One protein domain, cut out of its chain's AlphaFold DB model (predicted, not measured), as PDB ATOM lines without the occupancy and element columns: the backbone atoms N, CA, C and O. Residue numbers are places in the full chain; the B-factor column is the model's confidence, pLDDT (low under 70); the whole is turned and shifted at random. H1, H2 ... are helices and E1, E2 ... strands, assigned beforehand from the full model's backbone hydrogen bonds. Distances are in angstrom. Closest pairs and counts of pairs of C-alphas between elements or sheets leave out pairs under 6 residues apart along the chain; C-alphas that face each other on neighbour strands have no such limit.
ATOM      1  N   SER A   4      80.636 -25.927 126.770       93.62
ATOM      2  CA  SER A   4      79.558 -25.485 127.654       93.62
ATOM      3  C   SER A   4      79.789 -24.048 128.104       93.62
ATOM      4  O   SER A   4      80.892 -23.706 128.532       93.62
ATOM      5  N   TYR A   5      78.762 -23.208 128.003       95.06
ATOM      6  CA  TYR A   5      78.759 -21.863 128.579       95.06
ATOM      7  C   TYR A   5      77.358 -21.490 129.063       95.06
ATOM      8  O   TYR A   5      76.355 -22.017 128.575       95.06
ATOM      9  N   SER A   6      77.295 -20.566 130.022       95.81
ATOM     10  CA  SER A   6      76.045 -20.107 130.625       95.81
ATOM     11  C   SER A   6      75.968 -18.584 130.610       95.81
ATOM     12  O   SER A   6      76.954 -17.904 130.893       95.81
ATOM     13  N   LEU A   7      74.781 -18.061 130.316       95.62
ATOM     14  CA  LEU A   7      74.419 -16.655 130.448       95.62
ATOM     15  C   LEU A   7      73.547 -16.494 131.697       95.62
ATOM     16  O   LEU A   7      72.423 -16.993 131.716       95.62
ATOM     17  N   ASN A   8      74.056 -15.794 132.714       95.94
ATOM     18  CA  ASN A   8      73.280 -15.452 133.909       95.94
ATOM     19  C   ASN A   8      72.496 -14.158 133.674       95.94
ATOM     20  O   ASN A   8      73.088 -13.130 133.356       95.94
ATOM     21  N   VAL A   9      71.185 -14.205 133.882       95.44
ATOM     22  CA  VAL A   9      70.271 -13.060 133.751       95.44
ATOM     23  C   VAL A   9      69.469 -12.798 135.024       95.44
ATOM     24  O   VAL A   9      68.506 -12.031 134.991       95.44
ATOM     25  N   TYR A  10      69.834 -13.439 136.140       95.81
ATOM     26  CA  TYR A  10      69.054 -13.373 137.375       95.81
ATOM     27  C   TYR A  10      68.792 -11.934 137.829       95.81
ATOM     28  O   TYR A  10      67.643 -11.585 138.053       95.81
ATOM     29  N   GLU A  11      69.821 -11.086 137.862       93.06
ATOM     30  CA  GLU A  11      69.703  -9.681 138.288       93.06
ATOM     31  C   GLU A  11      68.818  -8.823 137.371       93.06
ATOM     32  O   GLU A  11      68.334  -7.774 137.775       93.06
ATOM     33  N   ALA A  12      68.608  -9.241 136.121       93.50
ATOM     34  CA  ALA A  12      67.784  -8.488 135.181       93.50
ATOM     35  C   ALA A  12      66.310  -8.922 135.208       93.50
ATOM     36  O   ALA A  12      65.433  -8.102 134.938       93.50
ATOM     37  N   VAL A  13      66.032 -10.202 135.474       96.00
ATOM     38  CA  VAL A  13      64.695 -10.807 135.295       96.00
ATOM     39  C   VAL A  13      64.080 -11.278 136.617       96.00
ATOM     40  O   VAL A  13      62.860 -11.322 136.730       96.00
ATOM     41  N   HIS A  14      64.904 -11.650 137.600       95.31
ATOM     42  CA  HIS A  14      64.517 -12.321 138.847       95.31
ATOM     43  C   HIS A  14      63.507 -13.465 138.637       95.31
ATOM     44  O   HIS A  14      62.468 -13.510 139.297       95.31
ATOM     45  N   PRO A  15      63.767 -14.401 137.704       97.12
ATOM     46  CA  PRO A  15      62.719 -15.277 137.216       97.12
ATOM     47  C   PRO A  15      62.273 -16.247 138.312       97.12
ATOM     48  O   PRO A  15      63.077 -16.993 138.873       97.12
ATOM     49  N   THR A  16      60.979 -16.250 138.606       97.19
ATOM     50  CA  THR A  16      60.350 -17.191 139.544       97.19
ATOM     51  C   THR A  16      59.636 -18.319 138.810       97.19
ATOM     52  O   THR A  16      59.447 -19.390 139.377       97.19
ATOM     53  N   HIS A  17      59.271 -18.095 137.547       97.44
ATOM     54  CA  HIS A  17      58.546 -19.048 136.717       97.44
ATOM     55  C   HIS A  17      59.130 -19.104 135.310       97.44
ATOM     56  O   HIS A  17      59.766 -18.158 134.827       97.44
ATOM     57  N   ALA A  18      58.849 -20.213 134.636       97.94
ATOM     58  CA  ALA A  18      59.027 -20.336 133.206       97.94
ATOM     59  C   ALA A  18      57.770 -20.884 132.516       97.94
ATOM     60  O   ALA A  18      56.915 -21.516 133.139       97.94
ATOM     61  N   ARG A  19      57.665 -20.630 131.209       97.81
ATOM     62  CA  ARG A  19      56.695 -21.251 130.304       97.81
ATOM     63  C   ARG A  19      57.380 -21.824 129.074       97.81
ATOM     64  O   ARG A  19      58.391 -21.283 128.629       97.81
ATOM     65  N   TYR A  20      56.811 -22.887 128.521       98.00
ATOM     66  CA  TYR A  20      57.240 -23.458 127.246       98.00
ATOM     67  C   TYR A  20      56.063 -24.068 126.484       98.00
ATOM     68  O   TYR A  20      55.040 -24.416 127.073       98.00
ATOM     69  N   ARG A  21      56.239 -24.263 125.173       96.19
ATOM     70  CA  ARG A  21      55.333 -25.048 124.320       96.19
ATOM     71  C   ARG A  21      56.040 -26.299 123.817       96.19
ATOM     72  O   ARG A  21      57.092 -26.176 123.198       96.19
ATOM     73  N   GLY A  22      55.472 -27.476 124.067       95.25
ATOM     74  CA  GLY A  22      56.023 -28.770 123.644       95.25
ATOM     75  C   GLY A  22      54.950 -29.857 123.597       95.25
ATOM     76  O   GLY A  22      53.760 -29.548 123.610       95.25
ATOM     77  N   HIS A  23      55.342 -31.133 123.571       94.81
ATOM     78  CA  HIS A  23      54.409 -32.259 123.464       94.81
ATOM     79  C   HIS A  23      53.692 -32.579 124.778       94.81
ATOM     80  O   HIS A  23      52.465 -32.609 124.793       94.81
ATOM     81  N   HIS A  24      54.429 -32.830 125.864       96.19
ATOM     82  CA  HIS A  24      53.882 -33.172 127.187       96.19
ATOM     83  C   HIS A  24      54.937 -33.070 128.291       96.19
ATOM     84  O   HIS A  24      56.116 -32.891 127.989       96.19
ATOM     85  N   ALA A  25      54.528 -33.226 129.550       97.25
ATOM     86  CA  ALA A  25      55.415 -33.470 130.681       97.25
ATOM     87  C   ALA A  25      55.102 -34.828 131.326       97.25
ATOM     88  O   ALA A  25      53.947 -35.229 131.437       97.25
ATOM     89  N   ARG A  26      56.139 -35.532 131.779       95.50
ATOM     90  CA  ARG A  26      56.033 -36.812 132.498       95.50
ATOM     91  C   ARG A  26      55.734 -36.623 133.984       95.50
ATOM     92  O   ARG A  26      55.253 -37.548 134.629       95.50
ATOM     93  N   ALA A  27      56.024 -35.441 134.526       95.44
ATOM     94  CA  ALA A  27      55.772 -35.088 135.916       95.44
ATOM     95  C   ALA A  27      55.491 -33.584 136.055       95.44
ATOM     96  O   ALA A  27      55.919 -32.783 135.218       95.44
ATOM     97  N   ARG A  28      54.767 -33.197 137.113       95.81
ATOM     98  CA  ARG A  28      54.286 -31.818 137.320       95.81
ATOM     99  C   ARG A  28      55.440 -30.816 137.413       95.81
ATOM    100  O   ARG A  28      55.336 -29.708 136.897       95.81
ATOM    101  N   GLU A  29      56.543 -31.200 138.045       94.25
ATOM    102  CA  GLU A  29      57.747 -30.380 138.216       94.25
ATOM    103  C   GLU A  29      58.453 -30.026 136.896       94.25
ATOM    104  O   GLU A  29      59.225 -29.067 136.850       94.25
ATOM    105  N   TYR A  30      58.173 -30.763 135.818       96.88
ATOM    106  CA  TYR A  30      58.686 -30.476 134.477       96.88
ATOM    107  C   TYR A  30      57.677 -29.734 133.597       96.88
ATOM    108  O   TYR A  30      58.011 -29.352 132.476       96.88
ATOM    109  N   GLY A  31      56.445 -29.532 134.063       97.50
ATOM    110  CA  GLY A  31      55.406 -28.845 133.309       97.50
ATOM    111  C   GLY A  31      54.005 -29.158 133.815       97.50
ATOM    112  O   GLY A  31      53.615 -30.322 133.935       97.50
ATOM    113  N   TYR A  32      53.215 -28.113 134.042       98.06
ATOM    114  CA  TYR A  32      51.803 -28.233 134.396       98.06
ATOM    115  C   TYR A  32      50.921 -27.264 133.596       98.06
ATOM    116  O   TYR A  32      51.364 -26.204 133.154       98.06
ATOM    117  N   GLU A  33      49.669 -27.648 133.360       97.19
ATOM    118  CA  GLU A  33      48.642 -26.798 132.741       97.19
ATOM    119  C   GLU A  33      48.210 -25.690 133.718       97.19
ATOM    120  O   GLU A  33      48.384 -25.846 134.924       97.19
ATOM    121  N   PRO A  34      47.606 -24.572 133.270       93.25
ATOM    122  CA  PRO A  34      47.181 -23.502 134.178       93.25
ATOM    123  C   PRO A  34      46.234 -23.925 135.309       93.25
ATOM    124  O   PRO A  34      46.156 -23.225 136.315       93.25
ATOM    125  N   ASP A  35      45.534 -25.052 135.161       93.31
ATOM    126  CA  ASP A  35      44.664 -25.635 136.186       93.31
ATOM    127  C   ASP A  35      45.406 -26.538 137.198       93.31
ATOM    128  O   ASP A  35      44.791 -27.092 138.109       93.31
ATOM    129  N   GLY A  36      46.727 -26.685 137.059       94.31
ATOM    130  CA  GLY A  36      47.594 -27.453 137.951       94.31
ATOM    131  C   GLY A  36      47.804 -28.917 137.560       94.31
ATOM    132  O   GLY A  36      48.624 -29.583 138.202       94.31
ATOM    133  N   ARG A  37      47.116 -29.429 136.530       94.88
ATOM    134  CA  ARG A  37      47.321 -30.799 136.025       94.88
ATOM    135  C   ARG A  37      48.693 -30.939 135.380       94.88
ATOM    136  O   ARG A  37      49.243 -29.969 134.871       94.88
ATOM    137  N   ILE A  38      49.230 -32.160 135.349       96.81
ATOM    138  CA  ILE A  38      50.422 -32.459 134.541       96.81
ATOM    139  C   ILE A  38      50.142 -32.041 133.094       96.81
ATOM    140  O   ILE A  38      49.043 -32.267 132.588       96.81
ATOM    141  N   TYR A  39      51.125 -31.420 132.441       97.44
ATOM    142  CA  TYR A  39      51.016 -31.013 131.045       97.44
ATOM    143  C   TYR A  39      50.807 -32.245 130.152       97.44
ATOM    144  O   TYR A  39      51.730 -33.041 129.975       97.44
ATOM    145  N   ARG A  40      49.578 -32.432 129.645       94.62
ATOM    146  CA  ARG A  40      49.141 -33.666 128.954       94.62
ATOM    147  C   ARG A  40      49.821 -33.844 127.595       94.62
ATOM    148  O   ARG A  40      50.740 -33.110 127.276       94.62
ATOM    149  N   GLU A  41      49.399 -34.798 126.769       91.12
ATOM    150  CA  GLU A  41      49.903 -34.988 125.393       91.12
ATOM    151  C   GLU A  41      49.229 -34.060 124.386       91.12
ATOM    152  O   GLU A  41      48.053 -33.730 124.545       91.12
ATOM    153  N   SER A  42      49.970 -33.581 123.376       88.50
ATOM    154  CA  SER A  42      49.531 -32.457 122.523       88.50
ATOM    155  C   SER A  42      48.285 -32.770 121.712       88.50
ATOM    156  O   SER A  42      47.528 -31.866 121.384       88.50
ATOM    157  N   HIS A  43      48.031 -34.046 121.446       84.81
ATOM    158  CA  HIS A  43      46.838 -34.509 120.750       84.81
ATOM    159  C   HIS A  43      45.599 -34.631 121.662       84.81
ATOM    160  O   HIS A  43      44.503 -34.868 121.163       84.81
ATOM    161  N   THR A  44      45.740 -34.449 122.983       87.12
ATOM    162  CA  THR A  44      44.639 -34.539 123.971       87.12
ATOM    163  C   THR A  44      44.262 -33.194 124.602       87.12
ATOM    164  O   THR A  44      43.434 -33.137 125.517       87.12
ATOM    165  N   ARG A  45      44.863 -32.090 124.137       89.00
ATOM    166  CA  ARG A  45      44.608 -30.732 124.642       89.00
ATOM    167  C   ARG A  45      44.610 -29.697 123.509       89.00
ATOM    168  O   ARG A  45      45.219 -29.943 122.472       89.00
ATOM    169  N   PRO A  46      43.977 -28.524 123.697       88.19
ATOM    170  CA  PRO A  46      44.211 -27.387 122.812       88.19
ATOM    171  C   PRO A  46      45.665 -26.908 122.915       88.19
ATOM    172  O   PRO A  46      46.373 -27.232 123.873       88.19
ATOM    173  N   GLY A  47      46.095 -26.084 121.958       87.75
ATOM    174  CA  GLY A  47      47.390 -25.418 122.035       87.75
ATOM    175  C   GLY A  47      47.509 -24.627 123.340       87.75
ATOM    176  O   GLY A  47      46.868 -23.594 123.500       87.75
ATOM    177  N   LEU A  48      48.380 -25.078 124.245       93.75
ATOM    178  CA  LEU A  48      48.585 -24.492 125.567       93.75
ATOM    179  C   LEU A  48      50.069 -24.494 125.966       93.75
ATOM    180  O   LEU A  48      50.746 -25.492 125.737       93.75
ATOM    181  N   ASP A  49      50.571 -23.426 126.590       97.12
ATOM    182  CA  ASP A  49      51.899 -23.384 127.222       97.12
ATOM    183  C   ASP A  49      51.878 -24.107 128.573       97.12
ATOM    184  O   ASP A  49      50.996 -23.875 129.404       97.12
ATOM    185  N   ALA A  50      52.894 -24.929 128.817       97.94
ATOM    186  CA  ALA A  50      53.185 -25.467 130.136       97.94
ATOM    187  C   ALA A  50      53.715 -24.360 131.056       97.94
ATOM    188  O   ALA A  50      54.445 -23.471 130.615       97.94
ATOM    189  N   GLN A  51      53.392 -24.449 132.342       98.06
ATOM    190  CA  GLN A  51      53.992 -23.656 133.409       98.06
ATOM    191  C   GLN A  51      55.027 -24.486 134.168       98.06
ATOM    192  O   GLN A  51      54.865 -25.697 134.326       98.06
ATOM    193  N   VAL A  52      56.088 -23.831 134.636       98.00
ATOM    194  CA  VAL A  52      57.150 -24.437 135.446       98.00
ATOM    195  C   VAL A  52      57.520 -23.489 136.583       98.00
ATOM    196  O   VAL A  52      57.893 -22.339 136.341       98.00
ATOM    197  N   ASP A  53      57.464 -23.998 137.812       97.12
ATOM    198  CA  ASP A  53      57.953 -23.310 139.007       97.12
ATOM    199  C   ASP A  53      59.488 -23.405 139.046       97.12
ATOM    200  O   ASP A  53      60.051 -24.505 139.105       97.12
ATOM    201  N   LEU A  54      60.197 -22.272 139.002       96.56
ATOM    202  CA  LEU A  54      61.662 -22.287 139.013       96.56
ATOM    203  C   LEU A  54      62.199 -22.494 140.428       96.56
ATOM    204  O   LEU A  54      61.899 -21.752 141.363       96.56
ATOM    205  N   ARG A  55      63.057 -23.502 140.567       91.81
ATOM    206  CA  ARG A  55      63.624 -23.923 141.847       91.81
ATOM    207  C   ARG A  55      64.980 -23.294 142.115       91.81
ATOM    208  O   ARG A  55      65.834 -23.254 141.238       91.81
ATOM    209  N   TYR A  56      65.193 -22.854 143.348       93.69
ATOM    210  CA  TYR A  56      66.458 -22.271 143.813       93.69
ATOM    211  C   TYR A  56      66.965 -22.922 145.100       93.69
ATOM    212  O   TYR A  56      67.898 -22.417 145.715       93.69
ATOM    213  N   ASP A  57      66.342 -24.016 145.526       91.75
ATOM    214  CA  ASP A  57      66.756 -24.820 146.675       91.75
ATOM    215  C   ASP A  57      67.895 -25.790 146.320       91.75
ATOM    216  O   ASP A  57      68.676 -26.177 147.184       91.75
ATOM    217  N   ARG A  58      68.038 -26.129 145.033       91.50
ATOM    218  CA  ARG A  58      69.155 -26.901 144.479       91.50
ATOM    219  C   ARG A  58      69.512 -26.431 143.066       91.50
ATOM    220  O   ARG A  58      68.689 -25.775 142.427       91.50
ATOM    221  N   PRO A  59      70.727 -26.722 142.567       93.12
ATOM    222  CA  PRO A  59      71.064 -26.470 141.172       93.12
ATOM    223  C   PRO A  59      70.162 -27.284 140.240       93.12
ATOM    224  O   PRO A  59      70.033 -28.491 140.419       93.12
ATOM    225  N   MET A  60      69.592 -26.628 139.232       95.12
ATOM    226  CA  MET A  60      68.880 -27.270 138.130       95.12
ATOM    227  C   MET A  60      69.551 -26.847 136.824       95.12
ATOM    228  O   MET A  60      69.569 -25.667 136.477       95.12
ATOM    229  N   GLY A  61      70.172 -27.792 136.127       93.81
ATOM    230  CA  GLY A  61      70.897 -27.557 134.881       93.81
ATOM    231  C   GLY A  61      70.067 -27.822 133.627       93.81
ATOM    232  O   GLY A  61      68.965 -28.356 133.683       93.81
ATOM    233  N   ALA A  62      70.649 -27.500 132.475       93.50
ATOM    234  CA  ALA A  62      70.141 -27.941 131.184       93.50
ATOM    235  C   ALA A  62      70.739 -29.323 130.850       93.50
ATOM    236  O   ALA A  62      71.960 -29.483 130.927       93.50
ATOM    237  N   GLN A  63      69.903 -30.302 130.495       90.81
ATOM    238  CA  GLN A  63      70.260 -31.724 130.372       90.81
ATOM    239  C   GLN A  63      69.660 -32.374 129.113       90.81
ATOM    240  O   GLN A  63      68.777 -31.817 128.468       90.81
ATOM    241  N   TYR A  64      70.097 -33.591 128.770       88.56
ATOM    242  CA  TYR A  64      69.475 -34.371 127.685       88.56
ATOM    243  C   TYR A  64      68.087 -34.915 128.051       88.56
ATOM    244  O   TYR A  64      67.209 -35.013 127.196       88.56
ATOM    245  N   VAL A  65      67.889 -35.263 129.323       91.81
ATOM    246  CA  VAL A  65      66.625 -35.759 129.879       91.81
ATOM    247  C   VAL A  65      66.370 -35.011 131.177       91.81
ATOM    248  O   VAL A  65      67.308 -34.776 131.937       91.81
ATOM    249  N   SER A  66      65.113 -34.652 131.429       95.00
ATOM    250  CA  SER A  66      64.722 -34.053 132.702       95.00
ATOM    251  C   SER A  66      64.824 -35.070 133.837       95.00
ATOM    252  O   SER A  66      64.393 -36.220 133.694       95.00
ATOM    253  N   ASN A  67      65.416 -34.640 134.946       95.19
ATOM    254  CA  ASN A  67      65.610 -35.415 136.167       95.19
ATOM    255  C   ASN A  67      65.731 -34.462 137.376       95.19
ATOM    256  O   ASN A  67      65.560 -33.247 137.254       95.19
ATOM    257  N   ASP A  68      66.076 -35.001 138.546       91.31
ATOM    258  CA  ASP A  68      66.262 -34.215 139.772       91.31
ATOM    259  C   ASP A  68      67.353 -33.132 139.693       91.31
ATOM    260  O   ASP A  68      67.388 -32.244 140.545       91.31
ATOM    261  N   GLU A  69      68.229 -33.199 138.689       92.44
ATOM    262  CA  GLU A  69      69.369 -32.305 138.489       92.44
ATOM    263  C   GLU A  69      69.135 -31.270 137.380       92.44
ATOM    264  O   GLU A  69      70.002 -30.420 137.147       92.44
ATOM    265  N   GLY A  70      68.012 -31.315 136.651       94.00
ATOM    266  CA  GLY A  70      67.804 -30.388 135.542       94.00
ATOM    267  C   GLY A  70      66.610 -30.640 134.627       94.00
ATOM    268  O   GLY A  70      65.915 -31.650 134.712       94.00
ATOM    269  N   TRP A  71      66.414 -29.696 133.706       95.75
ATOM    270  CA  TRP A  71      65.413 -29.753 132.641       95.75
ATOM    271  C   TRP A  71      66.048 -30.138 131.308       95.75
ATOM    272  O   TRP A  71      67.181 -29.754 131.000       95.75
ATOM    273  N   ARG A  72      65.288 -30.852 130.479       95.44
ATOM    274  CA  ARG A  72      65.678 -31.194 129.115       95.44
ATOM    275  C   ARG A  72      65.897 -29.932 128.271       95.44
ATOM    276  O   ARG A  72      65.110 -28.984 128.337       95.44
ATOM    277  N   TRP A  73      66.947 -29.926 127.446       94.94
ATOM    278  CA  TRP A  73      67.225 -28.849 126.487       94.94
ATOM    279  C   TRP A  73      66.003 -28.537 125.626       94.94
ATOM    280  O   TRP A  73      65.247 -29.434 125.256       94.94
ATOM    281  N   MET A  74      65.861 -27.267 125.257       95.88
ATOM    282  CA  MET A  74      64.934 -26.854 124.214       95.88
ATOM    283  C   MET A  74      65.235 -27.640 122.936       95.88
ATOM    284  O   MET A  74      66.398 -27.794 122.544       95.88
ATOM    285  N   ALA A  75      64.189 -28.134 122.286       93.94
ATOM    286  CA  ALA A  75      64.346 -28.907 121.066       93.94
ATOM    287  C   ALA A  75      64.922 -28.036 119.941       93.94
ATOM    288  O   ALA A  75      64.416 -26.950 119.678       93.94
ATOM    289  N   VAL A  76      65.954 -28.523 119.243       94.00
ATOM    290  CA  VAL A  76      66.406 -27.900 117.982       94.00
ATOM    291  C   VAL A  76      65.350 -28.124 116.896       94.00
ATOM    292  O   VAL A  76      64.978 -27.196 116.190       94.00
ATOM    293  N   TRP A  77      64.861 -29.359 116.800       94.75
ATOM    294  CA  TRP A  77      63.672 -29.768 116.058       94.75
ATOM    295  C   TRP A  77      63.238 -31.120 116.628       94.75
ATOM    296  O   TRP A  77      64.044 -32.051 116.642       94.75
ATOM    297  N   ASP A  78      62.026 -31.199 117.170       93.12
ATOM    298  CA  ASP A  78      61.411 -32.436 117.677       93.12
ATOM    299  C   ASP A  78      59.919 -32.155 117.960       93.12
ATOM    300  O   ASP A  78      59.600 -31.495 118.958       93.12
ATOM    301  N   PRO A  79      58.985 -32.606 117.102       92.81
ATOM    302  CA  PRO A  79      57.549 -32.452 117.349       92.81
ATOM    303  C   PRO A  79      57.069 -33.123 118.647       92.81
ATOM    304  O   PRO A  79      56.033 -32.731 119.184       92.81
ATOM    305  N   TRP A  80      57.822 -34.093 119.174       92.25
ATOM    306  CA  TRP A  80      57.483 -34.875 120.369       92.25
ATOM    307  C   TRP A  80      58.318 -34.497 121.595       92.25
ATOM    308  O   TRP A  80      58.396 -35.257 122.563       92.25
ATOM    309  N   ALA A  81      58.940 -33.317 121.583       92.44
ATOM    310  CA  ALA A  81      59.718 -32.819 122.708       92.44
ATOM    311  C   ALA A  81      58.885 -32.793 124.000       92.44
ATOM    312  O   ALA A  81      57.917 -32.045 124.118       92.44
ATOM    313  N   PHE A  82      59.270 -33.630 124.965       94.31
ATOM    314  CA  PHE A  82      58.615 -33.767 126.265       94.31
ATOM    315  C   PHE A  82      59.498 -33.246 127.398       94.31
ATOM    316  O   PHE A  82      60.723 -33.224 127.261       94.31
ATOM    317  N   ASP A  83      58.879 -32.845 128.509       96.81
ATOM    318  CA  ASP A  83      59.497 -32.142 129.647       96.81
ATOM    319  C   ASP A  83      60.245 -30.852 129.252       96.81
ATOM    320  O   ASP A  83      61.110 -30.368 129.983       96.81
ATOM    321  N   THR A  84      59.970 -30.336 128.053       96.50
ATOM    322  CA  THR A  84      60.613 -29.173 127.442       96.50
ATOM    323  C   THR A  84      59.791 -28.685 126.257       96.50
ATOM    324  O   THR A  84      58.805 -29.316 125.871       96.50
ATOM    325  N   GLY A  85      60.218 -27.581 125.648       95.25
ATOM    326  CA  GLY A  85      59.542 -27.000 124.502       95.25
ATOM    327  C   GLY A  85      60.425 -26.637 123.318       95.25
ATOM    328  O   GLY A  85      61.650 -26.782 123.334       95.25
ATOM    329  N   TRP A  86      59.757 -26.129 122.286       94.44
ATOM    330  CA  TRP A  86      60.332 -25.516 121.085       94.44
ATOM    331  C   TRP A  86      60.836 -24.087 121.351       94.44
ATOM    332  O   TRP A  86      61.706 -23.572 120.645       94.44
ATOM    333  N   TYR A  87      60.311 -23.469 122.410       97.56
ATOM    334  CA  TYR A  87      60.782 -22.230 123.018       97.56
ATOM    335  C   TYR A  87      60.592 -22.283 124.537       97.56
ATOM    336  O   TYR A  87      59.790 -23.070 125.038       97.56
ATOM    337  N   TRP A  88      61.290 -21.404 125.254       98.06
ATOM    338  CA  TRP A  88      61.107 -21.152 126.685       98.06
ATOM    339  C   TRP A  88      60.978 -19.655 126.954       98.06
ATOM    340  O   TRP A  88      61.575 -18.847 126.247       98.06
ATOM    341  N   GLN A  89      60.248 -19.286 128.003       98.12
ATOM    342  CA  GLN A  89      60.104 -17.920 128.509       98.12
ATOM    343  C   GLN A  89      60.269 -17.913 130.028       98.12
ATOM    344  O   GLN A  89      59.571 -18.652 130.704       98.12
ATOM    345  N   MET A  90      61.152 -17.080 130.570       98.25
ATOM    346  CA  MET A  90      61.414 -16.910 132.002       98.25
ATOM    347  C   MET A  90      61.025 -15.499 132.442       98.25
ATOM    348  O   MET A  90      61.385 -14.518 131.784       98.25
ATOM    349  N   PHE A  91      60.308 -15.399 133.557       98.12
ATOM    350  CA  PHE A  91      59.798 -14.135 134.089       98.12
ATOM    351  C   PHE A  91      59.562 -14.215 135.596       98.12
ATOM    352  O   PHE A  91      59.479 -15.299 136.182       98.12
ATOM    353  N   ASP A  92      59.408 -13.054 136.226       97.56
ATOM    354  CA  ASP A  92      58.891 -12.971 137.585       97.56
ATOM    355  C   ASP A  92      57.350 -12.906 137.586       97.56
ATOM    356  O   ASP A  92      56.719 -11.931 137.155       97.56
ATOM    357  N   ALA A  93      56.712 -13.968 138.082       95.75
ATOM    358  CA  ALA A  93      55.260 -14.049 138.193       95.75
ATOM    359  C   ALA A  93      54.660 -13.010 139.154       95.75
ATOM    360  O   ALA A  93      53.515 -12.611 138.937       95.75
ATOM    361  N   GLY A  94      55.419 -12.501 140.132       96.19
ATOM    362  CA  GLY A  94      54.972 -11.453 141.059       96.19
ATOM    363  C   GLY A  94      55.174 -10.019 140.554       96.19
ATOM    364  O   GLY A  94      54.551  -9.096 141.072       96.19
ATOM    365  N   ALA A  95      56.007  -9.818 139.530       96.44
ATOM    366  CA  ALA A  95      56.392  -8.490 139.049       96.44
ATOM    367  C   ALA A  95      55.310  -7.793 138.186       96.44
ATOM    368  O   ALA A  95      54.444  -8.470 137.614       96.44
ATOM    369  N   PRO A  96      55.339  -6.450 138.043       97.19
ATOM    370  CA  PRO A  96      54.418  -5.714 137.169       97.19
ATOM    371  C   PRO A  96      54.598  -6.069 135.682       97.19
ATOM    372  O   PRO A  96      55.617  -6.619 135.275       97.19
ATOM    373  N   ALA A  97      53.620  -5.707 134.841       96.62
ATOM    374  CA  ALA A  97      53.646  -5.986 133.398       96.62
ATOM    375  C   ALA A  97      54.860  -5.372 132.662       96.62
ATOM    376  O   ALA A  97      55.293  -5.902 131.646       96.62
ATOM    377  N   SER A  98      55.438  -4.287 133.187       97.25
ATOM    378  CA  SER A  98      56.644  -3.644 132.648       97.25
ATOM    379  C   SER A  98      57.954  -4.362 132.994       97.25
ATOM    380  O   SER A  98      59.002  -3.966 132.491       97.25
ATOM    381  N   ALA A  99      57.924  -5.382 133.857       97.88
ATOM    382  CA  ALA A  99      59.118  -6.123 134.250       97.88
ATOM    383  C   ALA A  99      59.692  -6.936 133.086       97.88
ATOM    384  O   ALA A  99      58.957  -7.347 132.188       97.88
ATOM    385  N   ASN A 100      60.999  -7.189 133.120       98.19
ATOM    386  CA  ASN A 100      61.702  -7.890 132.051       98.19
ATOM    387  C   ASN A 100      61.225  -9.343 131.894       98.19
ATOM    388  O   ASN A 100      60.932 -10.043 132.863       98.19
ATOM    389  N   LEU A 101      61.214  -9.801 130.647       97.69
ATOM    390  CA  LEU A 101      60.933 -11.166 130.219       97.69
ATOM    391  C   LEU A 101      62.078 -11.608 129.304       97.69
ATOM    392  O   LEU A 101      62.438 -10.898 128.361       97.69
ATOM    393  N   LEU A 102      62.616 -12.803 129.547       97.94
ATOM    394  CA  LEU A 102      63.590 -13.434 128.658       97.94
ATOM    395  C   LEU A 102      62.972 -14.670 128.015       97.94
ATOM    396  O   LEU A 102      62.480 -15.544 128.719       97.94
ATOM    397  N   GLY A 103      63.062 -14.791 126.696       97.81
ATOM    398  CA  GLY A 103      62.745 -16.013 125.971       97.81
ATOM    399  C   GLY A 103      63.932 -16.569 125.190       97.81
ATOM    400  O   GLY A 103      64.846 -15.837 124.811       97.81
ATOM    401  N   ILE A 104      63.893 -17.867 124.911       97.94
ATOM    402  CA  ILE A 104      64.754 -18.540 123.933       97.94
ATOM    403  C   ILE A 104      63.896 -19.354 122.974       97.94
ATOM    404  O   ILE A 104      62.846 -19.851 123.372       97.94
ATOM    405  N   PHE A 105      64.334 -19.501 121.728       97.19
ATOM    406  CA  PHE A 105      63.622 -20.288 120.718       97.19
ATOM    407  C   PHE A 105      64.573 -21.031 119.780       97.19
ATOM    408  O   PHE A 105      65.722 -20.619 119.572       97.19
ATOM    409  N   ALA A 106      64.093 -22.138 119.213       93.75
ATOM    410  CA  ALA A 106      64.837 -22.945 118.255       93.75
ATOM    411  C   ALA A 106      65.141 -22.167 116.965       93.75
ATOM    412  O   ALA A 106      64.291 -21.459 116.431       93.75
ATOM    413  N   GLY A 107      66.368 -22.286 116.456       93.88
ATOM    414  CA  GLY A 107      66.751 -21.723 115.163       93.88
ATOM    415  C   GLY A 107      66.391 -22.634 113.986       93.88
ATOM    416  O   GLY A 107      65.668 -23.614 114.121       93.88
ATOM    417  N   ARG A 108      66.934 -22.320 112.806       94.62
ATOM    418  CA  ARG A 108      66.653 -23.038 111.553       94.62
ATOM    419  C   ARG A 108      67.113 -24.497 111.598       94.62
ATOM    420  O   ARG A 108      68.320 -24.758 111.680       94.62
ATOM    421  N   ALA A 109      66.178 -25.434 111.447       95.06
ATOM    422  CA  ALA A 109      66.472 -26.867 111.415       95.06
ATOM    423  C   ALA A 109      67.381 -27.252 110.230       95.06
ATOM    424  O   ALA A 109      68.295 -28.061 110.401       95.06
ATOM    425  N   SER A 110      67.263 -26.568 109.081       95.56
ATOM    426  CA  SER A 110      68.127 -26.770 107.897       95.56
ATOM    427  C   SER A 110      69.617 -26.503 108.140       95.56
ATOM    428  O   SER A 110      70.472 -26.798 107.302       95.56
ATOM    429  N   ARG A 111      69.969 -25.886 109.274       95.12
ATOM    430  CA  ARG A 111      71.357 -25.591 109.648       95.12
ATOM    431  C   ARG A 111      71.925 -26.581 110.661       95.12
ATOM    432  O   ARG A 111      73.131 -26.504 110.922       95.12
ATOM    433  N   ALA A 112      71.115 -27.492 111.195       95.00
ATOM    434  CA  ALA A 112      71.545 -28.476 112.177       95.00
ATOM    435  C   ALA A 112      72.556 -29.474 111.585       95.00
ATOM    436  O   ALA A 112      72.407 -29.946 110.465       95.00
ATOM    437  N   VAL A 113      73.601 -29.789 112.345       94.31
ATOM    438  CA  VAL A 113      74.602 -30.822 112.042       94.31
ATOM    439  C   VAL A 113      74.987 -31.463 113.368       94.31
ATOM    440  O   VAL A 113      75.356 -30.739 114.291       94.31
ATOM    441  N   GLY A 114      74.896 -32.787 113.487       92.31
ATOM    442  CA  GLY A 114      75.267 -33.516 114.706       92.31
ATOM    443  C   GLY A 114      74.603 -33.010 115.990       92.31
ATOM    444  O   GLY A 114      75.198 -33.081 117.061       92.31
ATOM    445  N   ALA A 115      73.389 -32.462 115.896       91.81
ATOM    446  CA  ALA A 115      72.697 -31.775 116.987       91.81
ATOM    447  C   ALA A 115      71.916 -32.724 117.918       91.81
ATOM    448  O   ALA A 115      71.228 -32.266 118.822       91.81
ATOM    449  N   ALA A 116      72.042 -34.042 117.723       83.38
ATOM    450  CA  ALA A 116      71.321 -35.097 118.447       83.38
ATOM    451  C   ALA A 116      71.363 -34.962 119.980       83.38
ATOM    452  O   ALA A 116      70.432 -35.349 120.682       83.38
ATOM    453  N   PHE A 117      72.484 -34.459 120.493       89.38
ATOM    454  CA  PHE A 117      72.780 -34.380 121.918       89.38
ATOM    455  C   PHE A 117      73.384 -33.016 122.247       89.38
ATOM    456  O   PHE A 117      74.426 -32.915 122.881       89.38
ATOM    457  N   SER A 118      72.841 -31.947 121.673       91.50
ATOM    458  CA  SER A 118      73.341 -30.583 121.855       91.50
ATOM    459  C   SER A 118      72.201 -29.590 121.746       91.50
ATOM    460  O   SER A 118      71.298 -29.769 120.934       91.50
ATOM    461  N   GLY A 119      72.247 -28.532 122.544       93.50
ATOM    462  CA  GLY A 119      71.148 -27.580 122.584       93.50
ATOM    463  C   GLY A 119      71.364 -26.449 123.574       93.50
ATOM    464  O   GLY A 119      72.382 -26.372 124.267       93.50
ATOM    465  N   ALA A 120      70.373 -25.565 123.612       96.06
ATOM    466  CA  ALA A 120      70.221 -24.545 124.636       96.06
ATOM    467  C   ALA A 120      69.124 -24.983 125.614       96.06
ATOM    468  O   ALA A 120      68.146 -25.612 125.217       96.06
ATOM    469  N   GLY A 121      69.256 -24.648 126.889       96.38
ATOM    470  CA  GLY A 121      68.205 -24.867 127.879       96.38
ATOM    471  C   GLY A 121      68.339 -23.906 129.045       96.38
ATOM    472  O   GLY A 121      69.333 -23.185 129.156       96.38
ATOM    473  N   ILE A 122      67.327 -23.875 129.902       97.25
ATOM    474  CA  ILE A 122      67.330 -23.007 131.077       97.25
ATOM    475  C   ILE A 122      68.104 -23.647 132.236       97.25
ATOM    476  O   ILE A 122      68.295 -24.862 132.275       97.25
ATOM    477  N   TYR A 123      68.563 -22.829 133.178       97.31
ATOM    478  CA  TYR A 123      69.158 -23.302 134.423       97.31
ATOM    479  C   TYR A 123      68.814 -22.376 135.589       97.31
ATOM    480  O   TYR A 123      68.568 -21.185 135.390       97.31
ATOM    481  N   THR A 124      68.891 -22.912 136.803       97.06
ATOM    482  CA  THR A 124      68.864 -22.161 138.061       97.06
ATOM    483  C   THR A 124      69.942 -22.681 139.011       97.06
ATOM    484  O   THR A 124      70.343 -23.847 138.963       97.06
ATOM    485  N   ARG A 125      70.465 -21.813 139.880       94.81
ATOM    486  CA  ARG A 125      71.382 -22.199 140.960       94.81
ATOM    487  C   ARG A 125      71.036 -21.468 142.253       94.81
ATOM    488  O   ARG A 125      70.727 -20.270 142.198       94.81
ATOM    489  N   PRO A 126      71.133 -22.158 143.404       91.44
ATOM    490  CA  PRO A 126      71.025 -21.518 144.701       91.44
ATOM    491  C   PRO A 126      72.120 -20.461 144.834       91.44
ATOM    492  O   PRO A 126      73.240 -20.630 144.346       91.44
ATOM    493  N   GLY A 127      71.776 -19.373 145.505       80.94
ATOM    494  CA  GLY A 127      72.745 -18.385 145.942       80.94
ATOM    495  C   GLY A 127      73.520 -18.858 147.178       80.94
ATOM    496  O   GLY A 127      73.018 -19.702 147.927       80.94
ATOM    497  N   LYS A 128      74.713 -18.308 147.438       74.69
ATOM    498  CA  LYS A 128      75.394 -18.500 148.731       74.69
ATOM    499  C   LYS A 128      74.568 -17.804 149.819       74.69
ATOM    500  O   LYS A 128      74.267 -16.622 149.703       74.69
ATOM    501  N   ASP A 129      74.136 -18.547 150.837       66.50
ATOM    502  CA  ASP A 129      73.287 -18.042 151.932       66.50
ATOM    503  C   ASP A 129      71.976 -17.374 151.458       66.50
ATOM    504  O   ASP A 129      71.459 -16.441 152.075       66.50
ATOM    505  N   GLY A 130      71.441 -17.824 150.316       63.66
ATOM    506  CA  GLY A 130      70.243 -17.252 149.692       63.66
ATOM    507  C   GLY A 130      70.470 -15.943 148.921       63.66
ATOM    508  O   GLY A 130      69.522 -15.452 148.307       63.66
ATOM    509  N   ARG A 131      71.703 -15.416 148.898       65.94
ATOM    510  CA  ARG A 131      72.159 -14.246 148.120       65.94
ATOM    511  C   ARG A 131      72.914 -14.710 146.866       65.94
ATOM    512  O   ARG A 131      73.495 -15.784 146.881       65.94
ATOM    513  N   ASP A 132      72.909 -13.943 145.778       82.69
ATOM    514  CA  ASP A 132      73.587 -14.292 144.508       82.69
ATOM    515  C   ASP A 132      73.004 -15.516 143.768       82.69
ATOM    516  O   ASP A 132      73.733 -16.340 143.202       82.69
ATOM    517  N   ARG A 133      71.672 -15.673 143.772       92.56
ATOM    518  CA  ARG A 133      70.999 -16.686 142.936       92.56
ATOM    519  C   ARG A 133      71.374 -16.484 141.465       92.56
ATOM    520  O   ARG A 133      71.589 -15.368 141.003       92.56
ATOM    521  N   GLN A 134      71.436 -17.580 140.714       95.38
ATOM    522  CA  GLN A 134      71.685 -17.523 139.272       95.38
ATOM    523  C   GLN A 134      70.540 -18.182 138.529       95.38
ATOM    524  O   GLN A 134      70.034 -19.218 138.956       95.38
ATOM    525  N   ALA A 135      70.175 -17.611 137.393       96.94
ATOM    526  CA  ALA A 135      69.244 -18.209 136.460       96.94
ATOM    527  C   ALA A 135      69.512 -17.676 135.064       96.94
ATOM    528  O   ALA A 135      69.927 -16.527 134.896       96.94
ATOM    529  N   GLY A 136      69.262 -18.500 134.062       96.62
ATOM    530  CA  GLY A 136      69.397 -18.074 132.683       96.62
ATOM    531  C   GLY A 136      69.511 -19.241 131.732       96.62
ATOM    532  O   GLY A 136      68.835 -20.251 131.905       96.62
ATOM    533  N   VAL A 137      70.357 -19.096 130.718       97.19
ATOM    534  CA  VAL A 137      70.462 -20.049 129.609       97.19
ATOM    535  C   VAL A 137      71.825 -20.724 129.647       97.19
ATOM    536  O   VAL A 137      72.846 -20.061 129.808       97.19
ATOM    537  N   THR A 138      71.853 -22.041 129.490       96.56
ATOM    538  CA  THR A 138      73.072 -22.829 129.292       96.56
ATOM    539  C   THR A 138      73.044 -23.463 127.910       96.56
ATOM    540  O   THR A 138      72.023 -23.997 127.479       96.56
ATOM    541  N   ILE A 139      74.179 -23.407 127.221       95.75
ATOM    542  CA  ILE A 139      74.382 -24.015 125.911       95.75
ATOM    543  C   ILE A 139      75.394 -25.135 126.090       95.75
ATOM    544  O   ILE A 139      76.474 -24.902 126.630       95.75
ATOM    545  N   GLN A 140      75.057 -26.332 125.619       94.62
ATOM    546  CA  GLN A 140      75.942 -27.492 125.679       94.62
ATOM    547  C   GLN A 140      76.084 -28.135 124.305       94.62
ATOM    548  O   GLN A 140      75.113 -28.270 123.556       94.62
ATOM    549  N   SER A 141      77.309 -28.552 123.988       92.44
ATOM    550  CA  SER A 141      77.614 -29.273 122.760       92.44
ATOM    551  C   SER A 141      78.428 -30.536 123.017       92.44
ATOM    552  O   SER A 141      79.402 -30.547 123.777       92.44
ATOM    553  N   TYR A 142      78.008 -31.603 122.348       91.94
ATOM    554  CA  TYR A 142      78.607 -32.924 122.391       91.94
ATOM    555  C   TYR A 142      78.689 -33.469 120.969       91.94
ATOM    556  O   TYR A 142      77.721 -33.409 120.210       91.94
ATOM    557  N   ARG A 143      79.833 -34.056 120.625       90.75
ATOM    558  CA  ARG A 143      80.002 -34.794 119.368       90.75
ATOM    559  C   ARG A 143      79.462 -36.218 119.414       90.75
ATOM    560  O   ARG A 143      79.174 -36.777 118.365       90.75
ATOM    561  N   ARG A 144      79.333 -36.818 120.598       90.31
ATOM    562  CA  ARG A 144      78.800 -38.177 120.771       90.31
ATOM    563  C   ARG A 144      77.347 -38.120 121.232       90.31
ATOM    564  O   ARG A 144      77.069 -37.488 122.249       90.31
ATOM    565  N   SER A 145      76.453 -38.777 120.503       84.75
ATOM    566  CA  SER A 145      75.033 -38.903 120.844       84.75
ATOM    567  C   SER A 145      74.753 -40.073 121.790       84.75
ATOM    568  O   SER A 145      75.618 -40.916 122.035       84.75
ATOM    569  N   ALA A 146      73.530 -40.118 122.330       80.12
ATOM    570  CA  ALA A 146      73.083 -41.157 123.263       80.12
ATOM    571  C   ALA A 146      73.131 -42.576 122.662       80.12
ATOM    572  O   ALA A 146      73.443 -43.531 123.363       80.12
ATOM    573  N   ASP A 147      72.910 -42.700 121.352       80.88
ATOM    574  CA  ASP A 147      73.030 -43.945 120.576       80.88
ATOM    575  C   ASP A 147      74.479 -44.268 120.150       80.88
ATOM    576  O   ASP A 147      74.720 -45.072 119.253       80.88
ATOM    577  N   ALA A 148      75.457 -43.609 120.777       86.00
ATOM    578  CA  ALA A 148      76.888 -43.738 120.532       86.00
ATOM    579  C   ALA A 148      77.394 -43.315 119.140       86.00
ATOM    580  O   ALA A 148      78.606 -43.415 118.917       86.00
ATOM    581  N   ARG A 149      76.555 -42.770 118.244       88.56
ATOM    582  CA  ARG A 149      77.055 -42.138 117.010       88.56
ATOM    583  C   ARG A 149      77.945 -40.943 117.356       88.56
ATOM    584  O   ARG A 149      77.724 -40.226 118.333       88.56
ATOM    585  N   VAL A 150      78.983 -40.735 116.550       91.19
ATOM    586  CA  VAL A 150      79.925 -39.625 116.719       91.19
ATOM    587  C   VAL A 150      79.876 -38.742 115.484       91.19
ATOM    588  O   VAL A 150      80.147 -39.191 114.373       91.19
ATOM    589  N   PHE A 151      79.561 -37.470 115.691       90.81
ATOM    590  CA  PHE A 151      79.550 -36.454 114.657       90.81
ATOM    591  C   PHE A 151      80.865 -35.670 114.702       90.81
ATOM    592  O   PHE A 151      81.248 -35.160 115.756       90.81
ATOM    593  N   PRO A 152      81.578 -35.521 113.574       90.75
ATOM    594  CA  PRO A 152      82.843 -34.786 113.552       90.75
ATOM    595  C   PRO A 152      82.648 -33.288 113.817       90.75
ATOM    596  O   PRO A 152      83.579 -32.602 114.238       90.75
ATOM    597  N   ARG A 153      81.442 -32.772 113.557       91.12
ATOM    598  CA  ARG A 153      81.054 -31.378 113.759       91.12
ATOM    599  C   ARG A 153      79.663 -31.330 114.371       91.12
ATOM    600  O   ARG A 153      78.782 -32.063 113.932       91.12
ATOM    601  N   THR A 154      79.481 -30.397 115.295       93.12
ATOM    602  CA  THR A 154      78.178 -30.073 115.867       93.12
ATOM    603  C   THR A 154      77.852 -28.616 115.563       93.12
ATOM    604  O   THR A 154      78.666 -27.724 115.804       93.12
ATOM    605  N   ARG A 155      76.669 -28.367 115.004       93.75
ATOM    606  CA  ARG A 155      76.140 -27.034 114.708       93.75
ATOM    607  C   ARG A 155      74.636 -27.040 114.922       93.75
ATOM    608  O   ARG A 155      73.938 -27.889 114.387       93.75
ATOM    609  N   PHE A 156      74.138 -26.053 115.642       94.25
ATOM    610  CA  PHE A 156      72.715 -25.763 115.767       94.25
ATOM    611  C   PHE A 156      72.548 -24.257 115.966       94.25
ATOM    612  O   PHE A 156      73.507 -23.557 116.296       94.25
ATOM    613  N   GLN A 157      71.346 -23.755 115.709       94.50
ATOM    614  CA  GLN A 157      71.003 -22.351 115.894       94.50
ATOM    615  C   GLN A 157      69.939 -22.232 116.979       94.50
ATOM    616  O   GLN A 157      69.086 -23.105 117.121       94.50
ATOM    617  N   TRP A 158      69.992 -21.139 117.725       95.38
ATOM    618  CA  TRP A 158      68.981 -20.744 118.695       95.38
ATOM    619  C   TRP A 158      68.914 -19.216 118.713       95.38
ATOM    620  O   TRP A 158      69.857 -18.548 118.279       95.38
ATOM    621  N   GLY A 159      67.790 -18.675 119.163       96.19
ATOM    622  CA  GLY A 159      67.562 -17.240 119.284       96.19
ATOM    623  C   GLY A 159      67.190 -16.841 120.703       96.19
ATOM    624  O   GLY A 159      66.719 -17.662 121.489       96.19
ATOM    625  N   MET A 160      67.399 -15.562 121.012       96.25
ATOM    626  CA  MET A 160      67.014 -14.936 122.272       96.25
ATOM    627  C   MET A 160      65.945 -13.878 121.997       96.25
ATOM    628  O   MET A 160      66.086 -13.072 121.079       96.25
ATOM    629  N   PHE A 161      64.882 -13.887 122.792       97.25
ATOM    630  CA  PHE A 161      63.787 -12.926 122.758       97.25
ATOM    631  C   PHE A 161      63.835 -12.087 124.032       97.25
ATOM    632  O   PHE A 161      63.810 -12.632 125.132       97.25
ATOM    633  N   LEU A 162      63.919 -10.768 123.886       96.62
ATOM    634  CA  LEU A 162      63.891  -9.831 125.003       96.62
ATOM    635  C   LEU A 162      62.588  -9.050 124.925       96.62
ATOM    636  O   LEU A 162      62.285  -8.470 123.884       96.62
ATOM    637  N   GLY A 163      61.834  -9.045 126.015       96.19
ATOM    638  CA  GLY A 163      60.577  -8.320 126.102       96.19
ATOM    639  C   GLY A 163      60.257  -7.943 127.535       96.19
ATOM    640  O   GLY A 163      61.109  -7.984 128.428       96.19
ATOM    641  N   THR A 164      58.999  -7.609 127.755       97.75
ATOM    642  CA  THR A 164      58.437  -7.366 129.080       97.75
ATOM    643  C   THR A 164      57.384  -8.416 129.402       97.75
ATOM    644  O   THR A 164      56.934  -9.165 128.536       97.75
ATOM    645  N   LYS A 165      56.940  -8.480 130.652       96.50
ATOM    646  CA  LYS A 165      55.850  -9.370 131.055       96.50
ATOM    647  C   LYS A 165      54.534  -9.054 130.326       96.50
ATOM    648  O   LYS A 165      53.707  -9.947 130.192       96.50
ATOM    649  N   ALA A 166      54.356  -7.843 129.794       96.62
ATOM    650  CA  ALA A 166      53.235  -7.493 128.918       96.62
ATOM    651  C   ALA A 166      53.237  -8.270 127.586       96.62
ATOM    652  O   ALA A 166      52.181  -8.435 126.982       96.62
ATOM    653  N   ASP A 167      54.391  -8.788 127.147       96.31
ATOM    654  CA  ASP A 167      54.513  -9.635 125.952       96.31
ATOM    655  C   ASP A 167      54.111 -11.098 126.202       96.31
ATOM    656  O   ASP A 167      54.059 -11.899 125.263       96.31
ATOM    657  N   LEU A 168      53.851 -11.470 127.461       95.00
ATOM    658  CA  LEU A 168      53.401 -12.802 127.844       95.00
ATOM    659  C   LEU A 168      51.884 -12.909 127.648       95.00
ATOM    660  O   LEU A 168      51.096 -12.516 128.510       95.00
ATOM    661  N   ALA A 169      51.473 -13.468 126.513       95.12
ATOM    662  CA  ALA A 169      50.067 -13.708 126.228       95.12
ATOM    663  C   ALA A 169      49.484 -14.788 127.173       95.12
ATOM    664  O   ALA A 169      50.234 -15.558 127.800       95.12
ATOM    665  N   PRO A 170      48.145 -14.895 127.281       95.56
ATOM    666  CA  PRO A 170      47.495 -16.051 127.891       95.56
ATOM    667  C   PRO A 170      48.080 -17.374 127.374       95.56
ATOM    668  O   PRO A 170      48.507 -17.467 126.225       95.56
ATOM    669  N   ALA A 171      48.161 -18.387 128.240       94.12
ATOM    670  CA  ALA A 171      48.887 -19.623 127.933       94.12
ATOM    671  C   ALA A 171      48.287 -20.395 126.744       94.12
ATOM    672  O   ALA A 171      48.997 -21.138 126.076       94.12
ATOM    673  N   ASP A 172      46.999 -20.225 126.471       94.50
ATOM    674  CA  ASP A 172      46.252 -20.812 125.356       94.50
ATOM    675  C   ASP A 172      46.407 -20.033 124.035       94.50
ATOM    676  O   ASP A 172      45.875 -20.431 123.000       94.50
ATOM    677  N   GLN A 173      47.163 -18.932 124.042       95.44
ATOM    678  CA  GLN A 173      47.438 -18.118 122.863       95.44
ATOM    679  C   GLN A 173      48.862 -18.321 122.340       95.44
ATOM    680  O   GLN A 173      49.782 -18.724 123.056       95.44
ATOM    681  N   VAL A 174      49.044 -17.992 121.059       94.50
ATOM    682  CA  VAL A 174      50.356 -17.978 120.403       94.50
ATOM    683  C   VAL A 174      51.207 -16.857 120.992       94.50
ATOM    684  O   VAL A 174      50.861 -15.680 120.883       94.50
ATOM    685  N   GLN A 175      52.345 -17.224 121.574       96.06
ATOM    686  CA  GLN A 175      53.248 -16.282 122.230       96.06
ATOM    687  C   GLN A 175      54.050 -15.439 121.227       96.06
ATOM    688  O   GLN A 175      54.381 -15.890 120.125       96.06
ATOM    689  N   ASN A 176      54.455 -14.230 121.629       95.50
ATOM    690  CA  ASN A 176      55.301 -13.361 120.802       95.50
ATOM    691  C   ASN A 176      56.652 -14.014 120.462       95.50
ATOM    692  O   ASN A 176      57.111 -13.896 119.324       95.50
ATOM    693  N   VAL A 177      57.249 -14.775 121.391       96.75
ATOM    694  CA  VAL A 177      58.470 -15.558 121.124       96.75
ATOM    695  C   VAL A 177      58.258 -16.593 120.014       96.75
ATOM    696  O   VAL A 177      59.134 -16.771 119.171       96.75
ATOM    697  N   ASN A 178      57.075 -17.214 119.941       95.69
ATOM    698  CA  ASN A 178      56.742 -18.174 118.891       95.69
ATOM    699  C   ASN A 178      56.656 -17.492 117.521       95.69
ATOM    700  O   ASN A 178      57.149 -18.016 116.529       95.69
ATOM    701  N   ARG A 179      56.097 -16.279 117.458       94.44
ATOM    702  CA  ARG A 179      56.070 -15.492 116.213       94.44
ATOM    703  C   ARG A 179      57.479 -15.145 115.727       94.44
ATOM    704  O   ARG A 179      57.737 -15.208 114.526       94.44
ATOM    705  N   GLN A 180      58.400 -14.838 116.644       94.75
ATOM    706  CA  GLN A 180      59.814 -14.640 116.300       94.75
ATOM    707  C   GLN A 180      60.465 -15.939 115.810       94.75
ATOM    708  O   GLN A 180      61.179 -15.929 114.806       94.75
ATOM    709  N   MET A 181      60.165 -17.071 116.451       95.44
ATOM    710  CA  MET A 181      60.599 -18.387 115.982       95.44
ATOM    711  C   MET A 181      60.099 -18.663 114.558       95.44
ATOM    712  O   MET A 181      60.902 -18.989 113.690       95.44
ATOM    713  N   ASN A 182      58.815 -18.445 114.261       94.75
ATOM    714  CA  ASN A 182      58.259 -18.631 112.915       94.75
ATOM    715  C   ASN A 182      58.975 -17.759 111.873       94.75
ATOM    716  O   ASN A 182      59.352 -18.245 110.805       94.75
ATOM    717  N   LEU A 183      59.209 -16.483 112.200       93.75
ATOM    718  CA  LEU A 183      59.870 -15.522 111.316       93.75
ATOM    719  C   LEU A 183      61.312 -15.926 110.972       93.75
ATOM    720  O   LEU A 183      61.730 -15.783 109.819       93.75
ATOM    721  N   HIS A 184      62.070 -16.411 111.959       93.31
ATOM    722  CA  HIS A 184      63.512 -16.645 111.834       93.31
ATOM    723  C   HIS A 184      63.903 -18.103 111.567       93.31
ATOM    724  O   HIS A 184      64.963 -18.346 110.983       93.31
ATOM    725  N   ALA A 185      63.074 -19.057 111.983       91.31
ATOM    726  CA  ALA A 185      63.361 -20.487 111.949       91.31
ATOM    727  C   ALA A 185      62.383 -21.311 111.099       91.31
ATOM    728  O   ALA A 185      62.740 -22.426 110.743       91.31
ATOM    729  N   GLY A 186      61.200 -20.784 110.754       90.31
ATOM    730  CA  GLY A 186      60.142 -21.516 110.046       90.31
ATOM    731  C   GLY A 186      59.844 -21.007 108.629       90.31
ATOM    732  O   GLY A 186      60.743 -20.642 107.860       90.31
TER     733      GLY A 186
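This is residues 4 to 186 of the 847 residues of an uncharacterized protein of Candidatus Rokubacteria bacterium (UniProt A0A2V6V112). Little of this domain is regular structure: a strongly twisted five-stranded sheet, E3-E2-E6-E7-E10, has the three-stranded sheet E1-E9-E8 over part of one face, a small sandwich, with H2 over the other face and long loops round it. Both sheets are antiparallel; E4 and E5 pair in parallel. The 183 printed residues run E1 H1 E2 to E10 H2, class mixed, 68 in named elements. The whole is compact, radius of gyration of the C-alphas 15.6 A, spanning 46 by 41 by 30 A.

E1, residues 4 to 8, is antiparallel to E9, residues 134 to 141; N 7 and O 137 are within hydrogen-bond range, 2.8 A. H1, residues 10 to 13, only grazes both sheets. H2, residues 176 to 185, has every O i to N i+4 pair within range; its height over the five-stranded sheet is 8.4 A.

E9 is 21.1 A long. C-alpha 4 is at (79.558, -25.485, 127.654), C-alpha 185 at (63.361, -20.487, 111.949).

The printed part has no cut. The link from E2, residues 17 to 21, to E3, residues 50 to 53, is long, 28 residues. Residues 129 to 131 have pLDDT under 70.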